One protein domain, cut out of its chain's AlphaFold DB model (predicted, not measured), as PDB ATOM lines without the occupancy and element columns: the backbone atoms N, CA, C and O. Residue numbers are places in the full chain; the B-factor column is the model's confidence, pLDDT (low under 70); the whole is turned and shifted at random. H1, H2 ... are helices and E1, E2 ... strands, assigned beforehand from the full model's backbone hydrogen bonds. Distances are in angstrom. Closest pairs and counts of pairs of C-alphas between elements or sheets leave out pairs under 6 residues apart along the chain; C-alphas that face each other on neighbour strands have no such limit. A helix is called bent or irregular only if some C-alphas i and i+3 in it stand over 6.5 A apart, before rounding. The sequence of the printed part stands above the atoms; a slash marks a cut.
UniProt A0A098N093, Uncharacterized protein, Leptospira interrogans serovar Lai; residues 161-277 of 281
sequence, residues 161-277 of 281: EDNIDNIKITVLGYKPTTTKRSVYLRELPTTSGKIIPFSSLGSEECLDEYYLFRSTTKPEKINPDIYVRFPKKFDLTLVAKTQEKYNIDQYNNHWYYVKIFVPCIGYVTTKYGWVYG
ATOM      1  N   GLU A 161      55.557   9.860 -29.080       93.81
ATOM      2  CA  GLU A 161      54.849  10.318 -27.900       93.81
ATOM      3  C   GLU A 161      55.602  11.483 -27.255       93.81
ATOM      4  O   GLU A 161      56.831  11.510 -27.240       93.81
ATOM      5  N   ASP A 162      54.859  12.460 -26.746       93.31
ATOM      6  CA  ASP A 162      55.408  13.614 -26.031       93.31
ATOM      7  C   ASP A 162      54.332  14.190 -25.093       93.31
ATOM      8  O   ASP A 162      53.241  13.624 -24.956       93.31
ATOM      9  N   ASN A 163      54.617  15.331 -24.468       93.56
ATOM     10  CA  ASN A 163      53.654  16.099 -23.698       93.56
ATOM     11  C   ASN A 163      53.579  17.558 -24.163       93.56
ATOM     12  O   ASN A 163      54.584  18.197 -24.481       93.56
ATOM     13  N   ILE A 164      52.361  18.096 -24.152       92.50
ATOM     14  CA  ILE A 164      52.079  19.528 -24.302       92.50
ATOM     15  C   ILE A 164      51.273  19.933 -23.075       92.50
ATOM     16  O   ILE A 164      50.178  19.417 -22.883       92.50
ATOM     17  N   ASP A 165      51.829  20.789 -22.219       89.50
ATOM     18  CA  ASP A 165      51.172  21.259 -20.989       89.50
ATOM     19  C   ASP A 165      50.620  20.115 -20.110       89.50
ATOM     20  O   ASP A 165      49.483  20.146 -19.643       89.50
ATOM     21  N   ASN A 166      51.436  19.072 -19.899       91.69
ATOM     22  CA  ASN A 166      51.095  17.825 -19.185       91.69
ATOM     23  C   ASN A 166      50.008  16.953 -19.843       91.69
ATOM     24  O   ASN A 166      49.539  15.987 -19.239       91.69
ATOM     25  N   ILE A 167      49.623  17.250 -21.082       95.12
ATOM     26  CA  ILE A 167      48.746  16.400 -21.884       95.12
ATOM     27  C   ILE A 167      49.603  15.456 -22.719       95.12
ATOM     28  O   ILE A 167      50.385  15.906 -23.558       95.12
ATOM     29  N   LYS A 168      49.403  14.149 -22.539       96.75
ATOM     30  CA  LYS A 168      50.055  13.121 -23.355       96.75
ATOM     31  C   LYS A 168      49.545  13.160 -24.788       96.75
ATOM     32  O   LYS A 168      48.334  13.083 -25.035       96.75
ATOM     33  N   ILE A 169      50.473  13.211 -25.736       97.12
ATOM     34  CA  ILE A 169      50.160  13.347 -27.155       97.12
ATOM     35  C   ILE A 169      50.846  12.311 -28.041       97.12
ATOM     36  O   ILE A 169      51.825  11.679 -27.654       97.12
ATOM     37  N   THR A 170      50.337  12.196 -29.264       96.94
ATOM     38  CA  THR A 170      51.016  11.607 -30.419       96.94
ATOM     39  C   THR A 170      51.250  12.696 -31.466       96.94
ATOM     40  O   THR A 170      50.309  13.395 -31.860       96.94
ATOM     41  N   VAL A 171      52.489  12.832 -31.933       95.56
ATOM     42  CA  VAL A 171      52.910  13.853 -32.908       95.56
ATOM     43  C   VAL A 171      52.402  13.529 -34.315       95.56
ATOM     44  O   VAL A 171      52.505  12.392 -34.773       95.56
ATOM     45  N   LEU A 172      51.882  14.540 -35.022       93.62
ATOM     46  CA  LEU A 172      51.249  14.399 -36.342       93.62
ATOM     47  C   LEU A 172      52.024  15.037 -37.505       93.62
ATOM     48  O   LEU A 172      51.560  14.966 -38.639       93.62
ATOM     49  N   GLY A 173      53.209  15.607 -37.264       88.25
ATOM     50  CA  GLY A 173      54.121  16.022 -38.341       88.25
ATOM     51  C   GLY A 173      53.626  17.196 -39.193       88.25
ATOM     52  O   GLY A 173      53.953  17.257 -40.371       88.25
ATOM     53  N   TYR A 174      52.840  18.107 -38.608       91.19
ATOM     54  CA  TYR A 174      52.359  19.344 -39.246       91.19
ATOM     55  C   TYR A 174      51.507  19.073 -40.496       91.19
ATOM     56  O   TYR A 174      51.715  19.641 -41.565       91.19
ATOM     57  N   LYS A 175      50.511  18.194 -40.356       92.00
ATOM     58  CA  LYS A 175      49.596  17.843 -41.448       92.00
ATOM     59  C   LYS A 175      48.562  18.963 -41.677       92.00
ATOM     60  O   LYS A 175      47.835  19.280 -40.736       92.00
ATOM     61  N   PRO A 176      48.418  19.515 -42.894       94.75
ATOM     62  CA  PRO A 176      47.347  20.466 -43.202       94.75
ATOM     63  C   PRO A 176      45.949  19.846 -43.032       94.75
ATOM     64  O   PRO A 176      45.746  18.667 -43.338       94.75
ATOM     65  N   THR A 177      44.986  20.634 -42.557       96.31
ATOM     66  CA  THR A 177      43.557  20.286 -42.469       96.31
ATOM     67  C   THR A 177      42.706  21.561 -42.521       96.31
ATOM     68  O   THR A 177      43.232  22.675 -42.496       96.31
ATOM     69  N   THR A 178      41.388  21.399 -42.551       95.50
ATOM     70  CA  THR A 178      40.419  22.487 -42.455       95.50
ATOM     71  C   THR A 178      39.346  22.196 -41.414       95.50
ATOM     72  O   THR A 178      39.114  21.054 -41.015       95.50
ATOM     73  N   THR A 179      38.664  23.240 -40.950       93.75
ATOM     74  CA  THR A 179      37.494  23.092 -40.072       93.75
ATOM     75  C   THR A 179      36.241  22.671 -40.859       93.75
ATOM     76  O   THR A 179      35.866  23.278 -41.866       93.75
ATOM     77  N   LYS A 180      35.495  21.684 -40.349       93.19
ATOM     78  CA  LYS A 180      34.219  21.210 -40.935       93.19
ATOM     79  C   LYS A 180      33.060  22.188 -40.749       93.19
ATOM     80  O   LYS A 180      32.097  22.204 -41.524       93.19
ATOM     81  N   ARG A 181      33.129  22.992 -39.689       89.44
ATOM     82  CA  ARG A 181      32.118  23.966 -39.252       89.44
ATOM     83  C   ARG A 181      32.787  25.083 -38.456       89.44
ATOM     84  O   ARG A 181      33.994  25.033 -38.255       89.44
ATOM     85  N   SER A 182      32.020  26.064 -37.987       89.31
ATOM     86  CA  SER A 182      32.572  27.066 -37.076       89.31
ATOM     87  C   SER A 182      32.902  26.443 -35.716       89.31
ATOM     88  O   SER A 182      32.058  25.749 -35.143       89.31
ATOM     89  N   VAL A 183      34.110  26.676 -35.198       91.38
ATOM     90  CA  VAL A 183      34.638  25.989 -34.003       91.38
ATOM     91  C   VAL A 183      35.272  26.942 -33.001       91.38
ATOM     92  O   VAL A 183      35.779  28.002 -33.355       91.38
ATOM     93  N   TYR A 184      35.280  26.528 -31.737       92.94
ATOM     94  CA  TYR A 184      36.117  27.140 -30.713       92.94
ATOM     95  C   TYR A 184      37.461  26.423 -30.656       92.94
ATOM     96  O   TYR A 184      37.497  25.194 -30.568       92.94
ATOM     97  N   LEU A 185      38.542  27.199 -30.650       95.25
ATOM     98  CA  LEU A 185      39.860  26.716 -30.254       95.25
ATOM     99  C   LEU A 185      40.101  27.046 -28.790       95.25
ATOM    100  O   LEU A 185      39.576  28.034 -28.273       95.25
ATOM    101  N   ARG A 186      40.857  26.192 -28.105       95.88
ATOM    102  CA  ARG A 186      41.030  26.277 -26.653       95.88
ATOM    103  C   ARG A 186      42.482  26.143 -26.241       95.88
ATOM    104  O   ARG A 186      43.270  25.510 -26.931       95.88
ATOM    105  N   GLU A 187      42.824  26.711 -25.096       95.62
ATOM    106  CA  GLU A 187      44.172  26.582 -24.527       95.62
ATOM    107  C   GLU A 187      44.434  25.165 -23.986       95.62
ATOM    108  O   GLU A 187      45.570  24.711 -23.984       95.62
ATOM    109  N   LEU A 188      43.380  24.427 -23.610       95.88
ATOM    110  CA  LEU A 188      43.451  23.047 -23.115       95.88
ATOM    111  C   LEU A 188      42.410  22.144 -23.805       95.88
ATOM    112  O   LEU A 188      41.363  22.647 -24.230       95.88
ATOM    113  N   PRO A 189      42.640  20.817 -23.874       95.69
ATOM    114  CA  PRO A 189      41.746  19.849 -24.520       95.69
ATOM    115  C   PRO A 189      40.518  19.514 -23.649       95.69
ATOM    116  O   PRO A 189      40.315  18.385 -23.212       95.69
ATOM    117  N   THR A 190      39.697  20.519 -23.355       93.81
ATOM    118  CA  THR A 190      38.502  20.417 -22.502       93.81
ATOM    119  C   THR A 190      37.396  21.330 -23.025       93.81
ATOM    120  O   THR A 190      37.666  22.411 -23.536       93.81
ATOM    121  N   THR A 191      36.130  20.941 -22.861       90.38
ATOM    122  CA  THR A 191      34.965  21.758 -23.248       90.38
ATOM    123  C   THR A 191      34.755  22.999 -22.378       90.38
ATOM    124  O   THR A 191      34.074  23.929 -22.813       90.38
ATOM    125  N   SER A 192      35.350  23.053 -21.185       89.88
ATOM    126  CA  SER A 192      35.276  24.195 -20.264       89.88
ATOM    127  C   SER A 192      36.543  25.055 -20.252       89.88
ATOM    128  O   SER A 192      36.566  26.101 -19.608       89.88
ATOM    129  N   GLY A 193      37.595  24.645 -20.971       86.38
ATOM    130  CA  GLY A 193      38.857  25.383 -21.029       86.38
ATOM    131  C   GLY A 193      38.720  26.754 -21.684       86.38
ATOM    132  O   GLY A 193      37.821  26.984 -22.499       86.38
ATOM    133  N   LYS A 194      39.649  27.659 -21.366       94.75
ATOM    134  CA  LYS A 194      39.688  29.010 -21.932       94.75
ATOM    135  C   LYS A 194      39.722  28.968 -23.462       94.75
ATOM    136  O   LYS A 194      40.502  28.225 -24.061       94.75
ATOM    137  N   ILE A 195      38.844  29.758 -24.074       94.94
ATOM    138  CA  ILE A 195      38.734  29.896 -25.526       94.94
ATOM    139  C   ILE A 195      39.827  30.844 -26.015       94.94
ATOM    140  O   ILE A 195      40.067  31.889 -25.411       94.94
ATOM    141  N   ILE A 196      40.452  30.485 -27.131       94.12
ATOM    142  CA  ILE A 196      41.314  31.368 -27.909       94.12
ATOM    143  C   ILE A 196      40.404  32.056 -28.927       94.12
ATOM    144  O   ILE A 196      39.952  31.391 -29.861       94.12
ATOM    145  N   PRO A 197      40.074  33.347 -28.750       91.25
ATOM    146  CA  PRO A 197      39.156  34.013 -29.657       91.25
ATOM    147  C   PRO A 197      39.841  34.262 -31.002       91.25
ATOM    148  O   PRO A 197      41.036  34.575 -31.053       91.25
ATOM    149  N   PHE A 198      39.078  34.144 -32.083       87.56
ATOM    150  CA  PHE A 198      39.548  34.403 -33.442       87.56
ATOM    151  C   PHE A 198      40.114  35.829 -33.612       87.56
ATOM    152  O   PHE A 198      41.170  35.998 -34.216       87.56
ATOM    153  N   SER A 199      39.521  36.834 -32.957       84.69
ATOM    154  CA  SER A 199      40.042  38.214 -32.904       84.69
ATOM    155  C   SER A 199      41.434  38.341 -32.301       84.69
ATOM    156  O   SER A 199      42.110  39.339 -32.505       84.69
ATOM    157  N   SER A 200      41.909  37.337 -31.563       87.56
ATOM    158  CA  SER A 200      43.266  37.379 -31.021       87.56
ATOM    159  C   SER A 200      44.354  37.052 -32.048       87.56
ATOM    160  O   SER A 200      45.526  36.992 -31.667       87.56
ATOM    161  N   LEU A 201      43.986  36.787 -33.306       85.44
ATOM    162  CA  LEU A 201      44.920  36.507 -34.395       85.44
ATOM    163  C   LEU A 201      45.399  37.763 -35.129       85.44
ATOM    164  O   LEU A 201      46.425  37.704 -35.798       85.44
ATOM    165  N   GLY A 202      44.704  38.889 -35.013       81.69
ATOM    166  CA  GLY A 202      45.063  40.102 -35.740       81.69
ATOM    167  C   GLY A 202      44.033  41.203 -35.557       81.69
ATOM    168  O   GLY A 202      43.039  41.024 -34.853       81.69
ATOM    169  N   SER A 203      44.286  42.347 -36.183       79.94
ATOM    170  CA  SER A 203      43.301  43.423 -36.255       79.94
ATOM    171  C   SER A 203      42.111  43.019 -37.131       79.94
ATOM    172  O   SER A 203      42.191  42.050 -37.890       79.94
ATOM    173  N   GLU A 204      41.004  43.754 -37.022       75.69
ATOM    174  CA  GLU A 204      39.796  43.503 -37.816       75.69
ATOM    175  C   GLU A 204      40.120  43.481 -39.316       75.69
ATOM    176  O   GLU A 204      39.691  42.565 -40.005       75.69
ATOM    177  N   GLU A 205      40.972  44.385 -39.806       75.25
ATOM    178  CA  GLU A 205      41.348  44.465 -41.224       75.25
ATOM    179  C   GLU A 205      41.999  43.173 -41.738       75.25
ATOM    180  O   GLU A 205      41.704  42.726 -42.843       75.25
ATOM    181  N   CYS A 206      42.832  42.527 -40.918       77.81
ATOM    182  CA  CYS A 206      43.515  41.285 -41.289       77.81
ATOM    183  C   CYS A 206      42.605  40.052 -41.233       77.81
ATOM    184  O   CYS A 206      42.932  38.997 -41.777       77.81
ATOM    185  N   LEU A 207      41.469  40.160 -40.546       76.94
ATOM    186  CA  LEU A 207      40.535  39.060 -40.335       76.94
ATOM    187  C   LEU A 207      39.303  39.171 -41.244       76.94
ATOM    188  O   LEU A 207      38.816  38.154 -41.743       76.94
ATOM    189  N   ASP A 208      38.825  40.389 -41.481       67.81
ATOM    190  CA  ASP A 208      37.569  40.687 -42.161       67.81
ATOM    191  C   ASP A 208      37.592  40.287 -43.640       67.81
ATOM    192  O   ASP A 208      36.766  39.484 -44.074       67.81
ATOM    193  N   GLU A 209      38.534  40.805 -44.429       54.28
ATOM    194  CA  GLU A 209      38.415  40.761 -45.893       54.28
ATOM    195  C   GLU A 209      38.691  39.363 -46.478       54.28
ATOM    196  O   GLU A 209      37.993  38.899 -47.382       54.28
ATOM    197  N   TYR A 210      39.661  38.638 -45.914       58.25
ATOM    198  CA  TYR A 210      40.099  37.343 -46.442       58.25
ATOM    199  C   TYR A 210      39.487  36.135 -45.706       58.25
ATOM    200  O   TYR A 210      39.097  35.147 -46.339       58.25
ATOM    201  N   TYR A 211      39.365  36.196 -44.373       61.94
ATOM    202  CA  TYR A 211      39.039  35.021 -43.549       61.94
ATOM    203  C   TYR A 211      37.580  34.951 -43.098       61.94
ATOM    204  O   TYR A 211      36.998  33.862 -43.118       61.94
ATOM    205  N   LEU A 212      36.988  36.075 -42.686       60.31
ATOM    206  CA  LEU A 212      35.630  36.098 -42.137       60.31
ATOM    207  C   LEU A 212      34.557  36.045 -43.212       60.31
ATOM    208  O   LEU A 212      33.558  35.344 -43.031       60.31
ATOM    209  N   PHE A 213      34.766  36.742 -44.330       57.94
ATOM    210  CA  PHE A 213      33.714  36.870 -45.330       57.94
ATOM    211  C   PHE A 213      33.899  35.964 -46.541       57.94
ATOM    212  O   PHE A 213      32.883  35.564 -47.105       57.94
ATOM    213  N   ARG A 214      35.135  35.589 -46.937       55.75
ATOM    214  CA  ARG A 214      35.423  34.876 -48.214       55.75
ATOM    215  C   ARG A 214      34.524  35.370 -49.369       55.75
ATOM    216  O   ARG A 214      34.076  34.595 -50.212       55.75
ATOM    217  N   SER A 215      34.193  36.654 -49.331       50.66
ATOM    218  CA  SER A 215      33.125  37.301 -50.078       50.66
ATOM    219  C   SER A 215      33.519  38.756 -50.213       50.66
ATOM    220  O   SER A 215      34.027  39.357 -49.271       50.66
ATOM    221  N   THR A 216      33.248  39.326 -51.378       51.75
ATOM    222  CA  THR A 216      33.506  40.735 -51.687       51.75
ATOM    223  C   THR A 216      32.529  41.690 -50.992       51.75
ATOM    224  O   THR A 216      32.602  42.898 -51.192       51.75
ATOM    225  N   THR A 217      31.598  41.170 -50.185       52.44
ATOM    226  CA  THR A 217      30.582  41.940 -49.463       52.44
ATOM    227  C   THR A 217      30.700  41.742 -47.951       52.44
ATOM    228  O   THR A 217      30.388  40.673 -47.422       52.44
ATOM    229  N   LYS A 218      31.120  42.804 -47.248       56.81
ATOM    230  CA  LYS A 218      31.070  42.904 -45.781       56.81
ATOM    231  C   LYS A 218      29.593  42.998 -45.352       56.81
ATOM    232  O   LYS A 218      28.876  43.854 -45.870       56.81
ATOM    233  N   PRO A 219      29.092  42.130 -44.458       57.12
ATOM    234  CA  PRO A 219      27.714  42.202 -43.990       57.12
ATOM    235  C   PRO A 219      27.483  43.477 -43.169       57.12
ATOM    236  O   PRO A 219      28.321  43.863 -42.358       57.12
ATOM    237  N   GLU A 220      26.312  44.100 -43.335       57.28
ATOM    238  CA  GLU A 220      25.936  45.360 -42.664       57.28
ATOM    239  C   GLU A 220      25.899  45.262 -41.126       57.28
ATOM    240  O   GLU A 220      25.969  46.276 -40.433       57.28
ATOM    241  N   LYS A 221      25.787  44.044 -40.571       58.31
ATOM    242  CA  LYS A 221      25.868  43.761 -39.130       58.31
ATOM    243  C   LYS A 221      26.690  42.501 -38.884       58.31
ATOM    244  O   LYS A 221      26.298  41.411 -39.301       58.31
ATOM    245  N   ILE A 222      27.798  42.638 -38.160       60.91
ATOM    246  CA  ILE A 222      28.645  41.516 -37.746       60.91
ATOM    247  C   ILE A 222      28.246  41.121 -36.324       60.91
ATOM    248  O   ILE A 222      28.295  41.931 -35.402       60.91
ATOM    249  N   ASN A 223      27.816  39.871 -36.139       63.66
ATOM    250  CA  ASN A 223      27.609  39.315 -34.804       63.66
ATOM    251  C   ASN A 223      28.978  39.215 -34.095       63.66
ATOM    252  O   ASN A 223      29.856  38.538 -34.632       63.66
ATOM    253  N   PRO A 224      29.174  39.817 -32.905       63.81
ATOM    254  CA  PRO A 224      30.448  39.759 -32.188       63.81
ATOM    255  C   PRO A 224      30.941  38.327 -31.899       63.81
ATOM    256  O   PRO A 224      32.147  38.104 -31.821       63.81
ATOM    257  N   ASP A 225      30.051  37.329 -31.844       65.38
ATOM    258  CA  ASP A 225      30.425  35.911 -31.706       65.38
ATOM    259  C   ASP A 225      31.255  35.370 -32.886       65.38
ATOM    260  O   ASP A 225      31.920  34.333 -32.761       65.38
ATOM    261  N   ILE A 226      31.209  36.040 -34.044       65.12
ATOM    262  CA  ILE A 226      32.019  35.712 -35.227       65.12
ATOM    263  C   ILE A 226      33.507  35.937 -34.926       65.12
ATOM    264  O   ILE A 226      34.347  35.178 -35.396       65.12
ATOM    265  N   TYR A 227      33.835  36.890 -34.051       73.75
ATOM    266  CA  TYR A 227      35.207  37.159 -33.616       73.75
ATOM    267  C   TYR A 227      35.719  36.183 -32.551       73.75
ATOM    268  O   TYR A 227      36.879  36.252 -32.148       73.75
ATOM    269  N   VAL A 228      34.886  35.252 -32.085       84.06
ATOM    270  CA  VAL A 228      35.296  34.234 -31.109       84.06
ATOM    271  C   VAL A 228      35.580  32.903 -31.797       84.06
ATOM    272  O   VAL A 228      36.564  32.240 -31.468       84.06
ATOM    273  N   ARG A 229      34.738  32.508 -32.758       87.94
ATOM    274  CA  ARG A 229      34.821  31.208 -33.433       87.94
ATOM    275  C   ARG A 229      35.618  31.287 -34.724       87.94
ATOM    276  O   ARG A 229      35.442  32.189 -35.527       87.94
ATOM    277  N   PHE A 230      36.401  30.251 -34.973       89.00
ATOM    278  CA  PHE A 230      37.059  30.038 -36.251       89.00
ATOM    279  C   PHE A 230      36.009  29.606 -37.275       89.00
ATOM    280  O   PHE A 230      35.212  28.720 -36.947       89.00
ATOM    281  N   PRO A 231      35.962  30.208 -38.476       87.06
ATOM    282  CA  PRO A 231      34.924  29.919 -39.458       87.06
ATOM    283  C   PRO A 231      35.063  28.501 -40.020       87.06
ATOM    284  O   PRO A 231      36.073  27.826 -39.826       87.06
ATOM    285  N   LYS A 232      34.032  28.032 -40.727       87.75
ATOM    286  CA  LYS A 232      34.090  26.795 -41.519       87.75
ATOM    287  C   LYS A 232      35.124  26.928 -42.650       87.75
ATOM    288  O   LYS A 232      35.246  27.998 -43.236       87.75
ATOM    289  N   LYS A 233      35.786  25.823 -43.010       88.69
ATOM    290  CA  LYS A 233      36.881  25.744 -43.995       88.69
ATOM    291  C   LYS A 233      38.115  26.571 -43.619       88.69
ATOM    292  O   LYS A 233      38.908  26.886 -44.499       88.69
ATOM    293  N   PHE A 234      38.273  26.941 -42.352       89.00
ATOM    294  CA  PHE A 234      39.456  27.655 -41.890       89.00
ATOM    295  C   PHE A 234      40.665  26.719 -41.893       89.00
ATOM    296  O   PHE A 234      40.557  25.591 -41.406       89.00
ATOM    297  N   ASP A 235      41.785  27.186 -42.440       92.00
ATOM    298  CA  ASP A 235      43.004  26.397 -42.591       92.00
ATOM    299  C   ASP A 235      43.710  26.216 -41.245       92.00
ATOM    300  O   ASP A 235      43.959  27.166 -40.501       92.00
ATOM    301  N   LEU A 236      44.036  24.968 -40.922       95.44
ATOM    302  CA  LEU A 236      44.740  24.586 -39.705       95.44
ATOM    303  C   LEU A 236      45.888  23.639 -40.052       95.44
ATOM    304  O   LEU A 236      45.846  22.896 -41.031       95.44
ATOM    305  N   THR A 237      46.909  23.612 -39.204       95.75
ATOM    306  CA  THR A 237      47.990  22.624 -39.291       95.75
ATOM    307  C   THR A 237      47.967  21.736 -38.053       95.75
ATOM    308  O   THR A 237      48.150  22.217 -36.939       95.75
ATOM    309  N   LEU A 238      47.747  20.433 -38.225       96.25
ATOM    310  CA  LEU A 238      47.742  19.456 -37.139       96.25
ATOM    311  C   LEU A 238      49.163  19.192 -36.641       96.25
ATOM    312  O   LEU A 238      49.986  18.603 -37.343       96.25
ATOM    313  N   VAL A 239      49.434  19.587 -35.401       95.81
ATOM    314  CA  VAL A 239      50.729  19.387 -34.744       95.81
ATOM    315  C   VAL A 239      50.759  18.042 -34.032       95.81
ATOM    316  O   VAL A 239      51.697  17.261 -34.202       95.81
ATOM    317  N   ALA A 240      49.715  17.753 -33.258       97.00
ATOM    318  CA  ALA A 240      49.611  16.551 -32.449       97.00
ATOM    319  C   ALA A 240      48.148  16.218 -32.134       97.00
ATOM    320  O   ALA A 240      47.246  17.012 -32.404       97.00
ATOM    321  N   LYS A 241      47.913  15.057 -31.529       97.75
ATOM    322  CA  LYS A 241      46.625  14.699 -30.924       97.75
ATOM    323  C   LYS A 241      46.819  14.108 -29.539       97.75
ATOM    324  O   LYS A 241      47.880  13.557 -29.267       97.75
ATOM    325  N   THR A 242      45.799  14.165 -28.693       98.00
ATOM    326  CA  THR A 242      45.793  13.431 -27.423       98.00
ATOM    327  C   THR A 242      45.951  11.934 -27.666       98.00
ATOM    328  O   THR A 242      45.400  11.400 -28.631       98.00
ATOM    329  N   GLN A 243      46.674  11.238 -26.787       97.06
ATOM    330  CA  GLN A 243      46.753   9.772 -26.853       97.06
ATOM    331  C   GLN A 243      45.384   9.134 -26.595       97.06
ATOM    332  O   GLN A 243      44.956   8.228 -27.310       97.06
ATOM    333  N   GLU A 244      44.665   9.666 -25.610       96.50
ATOM    334  CA  GLU A 244      43.323   9.223 -25.258       96.50
ATOM    335  C   GLU A 244      42.261   9.909 -26.119       96.50
ATOM    336  O   GLU A 244      42.450  11.023 -26.628       96.50
ATOM    337  N   LYS A 245      41.129   9.222 -26.280       96.88
ATOM    338  CA  LYS A 245      39.904   9.810 -26.816       96.88
ATOM    339  C   LYS A 245      39.031  10.312 -25.675       96.88
ATOM    340  O   LYS A 245      39.072   9.779 -24.570       96.88
ATOM    341  N   TYR A 246      38.217  11.305 -25.981       95.06
ATOM    342  CA  TYR A 246      37.303  11.945 -25.054       95.06
ATOM    343  C   TYR A 246      35.889  11.793 -25.594       95.06
ATOM    344  O   TYR A 246      35.676  11.865 -26.802       95.06
ATOM    345  N   ASN A 247      34.929  11.593 -24.695       94.69
ATOM    346  CA  ASN A 247      33.518  11.632 -25.047       94.69
ATOM    347  C   ASN A 247      33.004  13.055 -24.837       94.69
ATOM    348  O   ASN A 247      33.077  13.586 -23.727       94.69
ATOM    349  N   ILE A 248      32.505  13.670 -25.904       90.50
ATOM    350  CA  ILE A 248      31.863  14.986 -25.872       90.50
ATOM    351  C   ILE A 248      30.543  14.852 -26.612       90.50
ATOM    352  O   ILE A 248      30.524  14.514 -27.799       90.50
ATOM    353  N   ASP A 249      29.450  15.107 -25.897       88.56
ATOM    354  CA  ASP A 249      28.085  14.834 -26.339       88.56
ATOM    355  C   ASP A 249      27.947  13.376 -26.822       88.56
ATOM    356  O   ASP A 249      28.057  12.439 -26.033       88.56
ATOM    357  N   GLN A 250      27.752  13.176 -28.124       91.12
ATOM    358  CA  GLN A 250      27.587  11.872 -28.778       91.12
ATOM    359  C   GLN A 250      28.852  11.368 -29.494       91.12
ATOM    360  O   GLN A 250      28.831  10.313 -30.126       91.12
ATOM    361  N   TYR A 251      29.949  12.126 -29.439       93.38
ATOM    362  CA  TYR A 251      31.162  11.857 -30.210       93.38
ATOM    363  C   TYR A 251      32.273  11.311 -29.320       93.38
ATOM    364  O   TYR A 251      32.528  11.862 -28.252       93.38
ATOM    365  N   ASN A 252      33.000  10.307 -29.816       96.12
ATOM    366  CA  ASN A 252      34.184   9.732 -29.173       96.12
ATOM    367  C   ASN A 252      35.427   9.943 -30.052       96.12
ATOM    368  O   ASN A 252      35.693   9.165 -30.979       96.12
ATOM    369  N   ASN A 253      36.179  11.013 -29.792       97.19
ATOM    370  CA  ASN A 253      37.276  11.453 -30.653       97.19
ATOM    371  C   ASN A 253      38.459  12.020 -29.846       97.19
ATOM    372  O   ASN A 253      38.373  12.241 -28.641       97.19
ATOM    373  N   HIS A 254      39.596  12.230 -30.506       97.69
ATOM    374  CA  HIS A 254      40.758  12.882 -29.901       97.69
ATOM    375  C   HIS A 254      40.592  14.404 -29.907       97.69
ATOM    376  O   HIS A 254      39.894  14.966 -30.755       97.69
ATOM    377  N   TRP A 255      41.311  15.079 -29.015       98.00
ATOM    378  CA  TRP A 255      41.622  16.490 -29.210       98.00
ATOM    379  C   TRP A 255      42.887  16.618 -30.045       98.00
ATOM    380  O   TRP A 255      43.835  15.852 -29.878       98.00
ATOM    381  N   TYR A 256      42.898  17.595 -30.936       98.00
ATOM    382  CA  TYR A 256      44.009  17.882 -31.824       98.00
ATOM    383  C   TYR A 256      44.622  19.215 -31.435       98.00
ATOM    384  O   TYR A 256      43.917  20.217 -31.329       98.00
ATOM    385  N   TYR A 257      45.933  19.213 -31.227       97.50
ATOM    386  CA  TYR A 257      46.710  20.427 -31.076       97.50
ATOM    387  C   TYR A 257      47.045  20.951 -32.467       97.50
ATOM    388  O   TYR A 257      47.629  20.235 -33.290       97.50
ATOM    389  N   VAL A 258      46.635  22.178 -32.748       97.19
ATOM    390  CA  VAL A 258      46.710  22.797 -34.067       97.19
ATOM    391  C   VAL A 258      47.539  24.064 -34.019       97.19
ATOM    392  O   VAL A 258      47.505  24.803 -33.038       97.19
ATOM    393  N   LYS A 259      48.268  24.313 -35.103       95.50
ATOM    394  CA  LYS A 259      48.918  25.578 -35.419       95.50
ATOM    395  C   LYS A 259      48.022  26.356 -36.381       95.50
ATOM    396  O   LYS A 259      47.520  25.809 -37.363       95.50
ATOM    397  N   ILE A 260      47.851  27.632 -36.077       93.19
ATOM    398  CA  ILE A 260      47.124  28.636 -36.845       93.19
ATOM    399  C   ILE A 260      48.148  29.646 -37.325       93.19
ATOM    400  O   ILE A 260      49.032  30.035 -36.558       93.19
ATOM    401  N   PHE A 261      47.997  30.089 -38.560       90.00
ATOM    402  CA  PHE A 261      48.894  31.038 -39.182       90.00
ATOM    403  C   PHE A 261      48.062  32.081 -39.923       90.00
ATOM    404  O   PHE A 261      47.298  31.719 -40.814       90.00
ATOM    405  N   VAL A 262      48.174  33.347 -39.521       88.25
ATOM    406  CA  VAL A 262      47.437  34.461 -40.130       88.25
ATOM    407  C   VAL A 262      48.422  35.562 -40.532       88.25
ATOM    408  O   VAL A 262      49.044  36.167 -39.652       88.25
ATOM    409  N   PRO A 263      48.592  35.815 -41.839       86.31
ATOM    410  CA  PRO A 263      49.315  36.967 -42.341       86.31
ATOM    411  C   PRO A 263      48.519  38.250 -42.079       86.31
ATOM    412  O   PRO A 263      47.290  38.239 -42.067       86.31
ATOM    413  N   CYS A 264      49.220  39.346 -41.807       84.50
ATOM    414  CA  CYS A 264      48.633  40.648 -41.515       84.50
ATOM    415  C   CYS A 264      49.583  41.766 -41.969       84.50
ATOM    416  O   CYS A 264      50.715  41.517 -42.405       84.50
ATOM    417  N   ILE A 265      49.136  43.016 -41.863       84.31
ATOM    418  CA  ILE A 265      49.894  44.178 -42.329       84.31
ATOM    419  C   ILE A 265      51.225  44.283 -41.572       84.31
ATOM    420  O   ILE A 265      51.268  44.614 -40.389       84.31
ATOM    421  N   GLY A 266      52.328  43.990 -42.262       84.00
ATOM    422  CA  GLY A 266      53.693  44.032 -41.728       84.00
ATOM    423  C   GLY A 266      54.105  42.879 -40.797       84.00
ATOM    424  O   GLY A 266      55.274  42.821 -40.407       84.00
ATOM    425  N   TYR A 267      53.215  41.945 -40.450       87.19
ATOM    426  CA  TYR A 267      53.541  40.832 -39.550       87.19
ATOM    427  C   TYR A 267      52.727  39.571 -39.837       87.19
ATOM    428  O   TYR A 267      51.827  39.552 -40.666       87.19
ATOM    429  N   VAL A 268      53.070  38.492 -39.143       89.12
ATOM    430  CA  VAL A 268      52.310  37.246 -39.155       89.12
ATOM    431  C   VAL A 268      52.054  36.837 -37.718       89.12
ATOM    432  O   VAL A 268      52.979  36.817 -36.899       89.12
ATOM    433  N   THR A 269      50.813  36.468 -37.426       91.06
ATOM    434  CA  THR A 269      50.449  35.845 -36.161       91.06
ATOM    435  C   THR A 269      50.429  34.333 -36.305       91.06
ATOM    436  O   THR A 269      49.641  33.773 -37.066       91.06
ATOM    437  N   THR A 270      51.248  33.657 -35.501       92.94
ATOM    438  CA  THR A 270      51.112  32.220 -35.262       92.94
ATOM    439  C   THR A 270      50.504  31.990 -33.889       92.94
ATOM    440  O   THR A 270      50.988  32.528 -32.891       92.94
ATOM    441  N   LYS A 271      49.471  31.150 -33.820       94.31
ATOM    442  CA  LYS A 271      48.916  30.661 -32.553       94.31
ATOM    443  C   LYS A 271      48.798  29.154 -32.549       94.31
ATOM    444  O   LYS A 271      48.710  28.521 -33.595       94.31
ATOM    445  N   TYR A 272      48.765  28.600 -31.348       95.44
ATOM    446  CA  TYR A 272      48.513  27.191 -31.130       95.44
ATOM    447  C   TYR A 272      47.308  27.013 -30.213       95.44
ATOM    448  O   TYR A 272      47.049  27.866 -29.364       95.44
ATOM    449  N   GLY A 273      46.574  25.921 -30.387       96.38
ATOM    450  CA  GLY A 273      45.416  25.614 -29.555       96.38
ATOM    451  C   GLY A 273      44.862  24.224 -29.811       96.38
ATOM    452  O   GLY A 273      45.324  23.504 -30.688       96.38
ATOM    453  N   TRP A 274      43.850  23.853 -29.043       97.62
ATOM    454  CA  TRP A 274      43.176  22.568 -29.119       97.62
ATOM    455  C   TRP A 274      41.827  22.693 -29.817       97.62
ATOM    456  O   TRP A 274      41.019  23.564 -29.486       97.62
ATOM    457  N   VAL A 275      41.572  21.780 -30.752       97.25
ATOM    458  CA  VAL A 275      40.282  21.589 -31.420       97.25
ATOM    459  C   VAL A 275      39.831  20.151 -31.247       97.25
ATOM    460  O   VAL A 275      40.641  19.225 -31.261       97.25
ATOM    461  N   TYR A 276      38.534  19.940 -31.076       97.38
ATOM    462  CA  TYR A 276      38.011  18.589 -30.985       97.38
ATOM    463  C   TYR A 276      37.931  17.940 -32.370       97.38
ATOM    464  O   TYR A 276      37.453  18.557 -33.325       97.38
ATOM    465  N   GLY A 277      38.390  16.691 -32.469       96.69
ATOM    466  CA  GLY A 277      38.616  15.989 -33.734       96.69
ATOM    467  C   GLY A 277      37.391  15.828 -34.623       96.69
ATOM    468  O   GLY A 277      37.523  15.717 -35.836       96.69
TER     469      GLY A 277
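What this domain is: This is residues 161 to 277 of the 281 residues of an uncharacterized protein of Leptospira interrogans serovar Lai (UniProt A0A098N093). The main part is one curled, strongly twisted wall of five strands, like part of a barrel, from which the long hairpin E6 and E7 runs on beyond E3 towards three short helices and their loops. The small hairpin E4 and E5 is by the opposite end of E6, and the long stretch of residues 179 to 197 winds across one face of the wall. The printed part has 117 residues with seven named strands and three named helices, in the order E1 E2 H1 H2 H3 E3 E4 E5 E6 E7, class mixed. The large sheet has the order E1, E2, E3, E6, E7 and is antiparallel throughout, as is the pair E4 and E5. The whole is compact, with a radius of gyration of the C-alphas of 14.9 A and spans of 44 by 33 by 22 A.

How they stand to each other: The large sheet holds E1, residues 161 to 164, E2, 167 to 178, E3, 235 to 242, E6, 255 to 264, and E7, 267 to 276; E1 and E7 are its edge strands. E6 and E7 form a hairpin, with N 260 and O 271 2.8 A apart. E3 is antiparallel to E6, with N 237 and O 259 at 2.9 A, and to E2, with N 170 and O 241 at 2.8 A. E2 bends by 89 degrees at residue 175, and E3 by 65 degrees at residue 239. E1 and E2 are a hairpin, with N 167 and O 164 at 2.9 A. The hairpin of E4, residues 246 to 248, and E5, 251 to 253, has N 246 and O 253 at 2.8 A; E5 runs on into E6 at 80 degrees across a break of one residue. H1, residues 198 to 201, only grazes the sheet; its closest C-alphas to E7 are Leu 201 and Thr 269, 5.8 A. H2, residues 204 to 212, also only grazes it, with the C-alphas of Cys 206 and Cys 264 closest to E6 at 5.2 A. H3, residues 224 to 227, is not on the sheet and only just touches H1, with 3 pairs of C-alphas within 8 A, the closest being Ser 199 and Tyr 227 at 5.0 A. H2 has 2 of 5 O i to N i+4 pairs within hydrogen-bond range and 1 of 6 O i to N i+3 pairs; H1 and H3 are too short for an O i to N i+4 pair.

Where its parts are: E1 begins at C-alpha 161, (54.849, 10.318, -27.900). E2 is 23.0 A long and E3 20.1 A. E6 measures 28.0 A from C-alpha 255, (41.622, 16.490, -29.210), and E7 28.4 A, ending at C-alpha 276, (38.011, 18.589, -30.985). H2 measures 9.5 A and is irregular, but only just: C-alphas 206 and 209 are 6.9 A apart.

The domain as a whole: The two C-alphas farthest apart are those of Glu 161 and Glu 220, 47.8 A. The printed part has no cut. The links from E2 to H1, 19 residues, and from H2 to H3, 11 residues, are long. Mean pLDDT of the printed part is 86.4, and residues 208 to 226 are under 70.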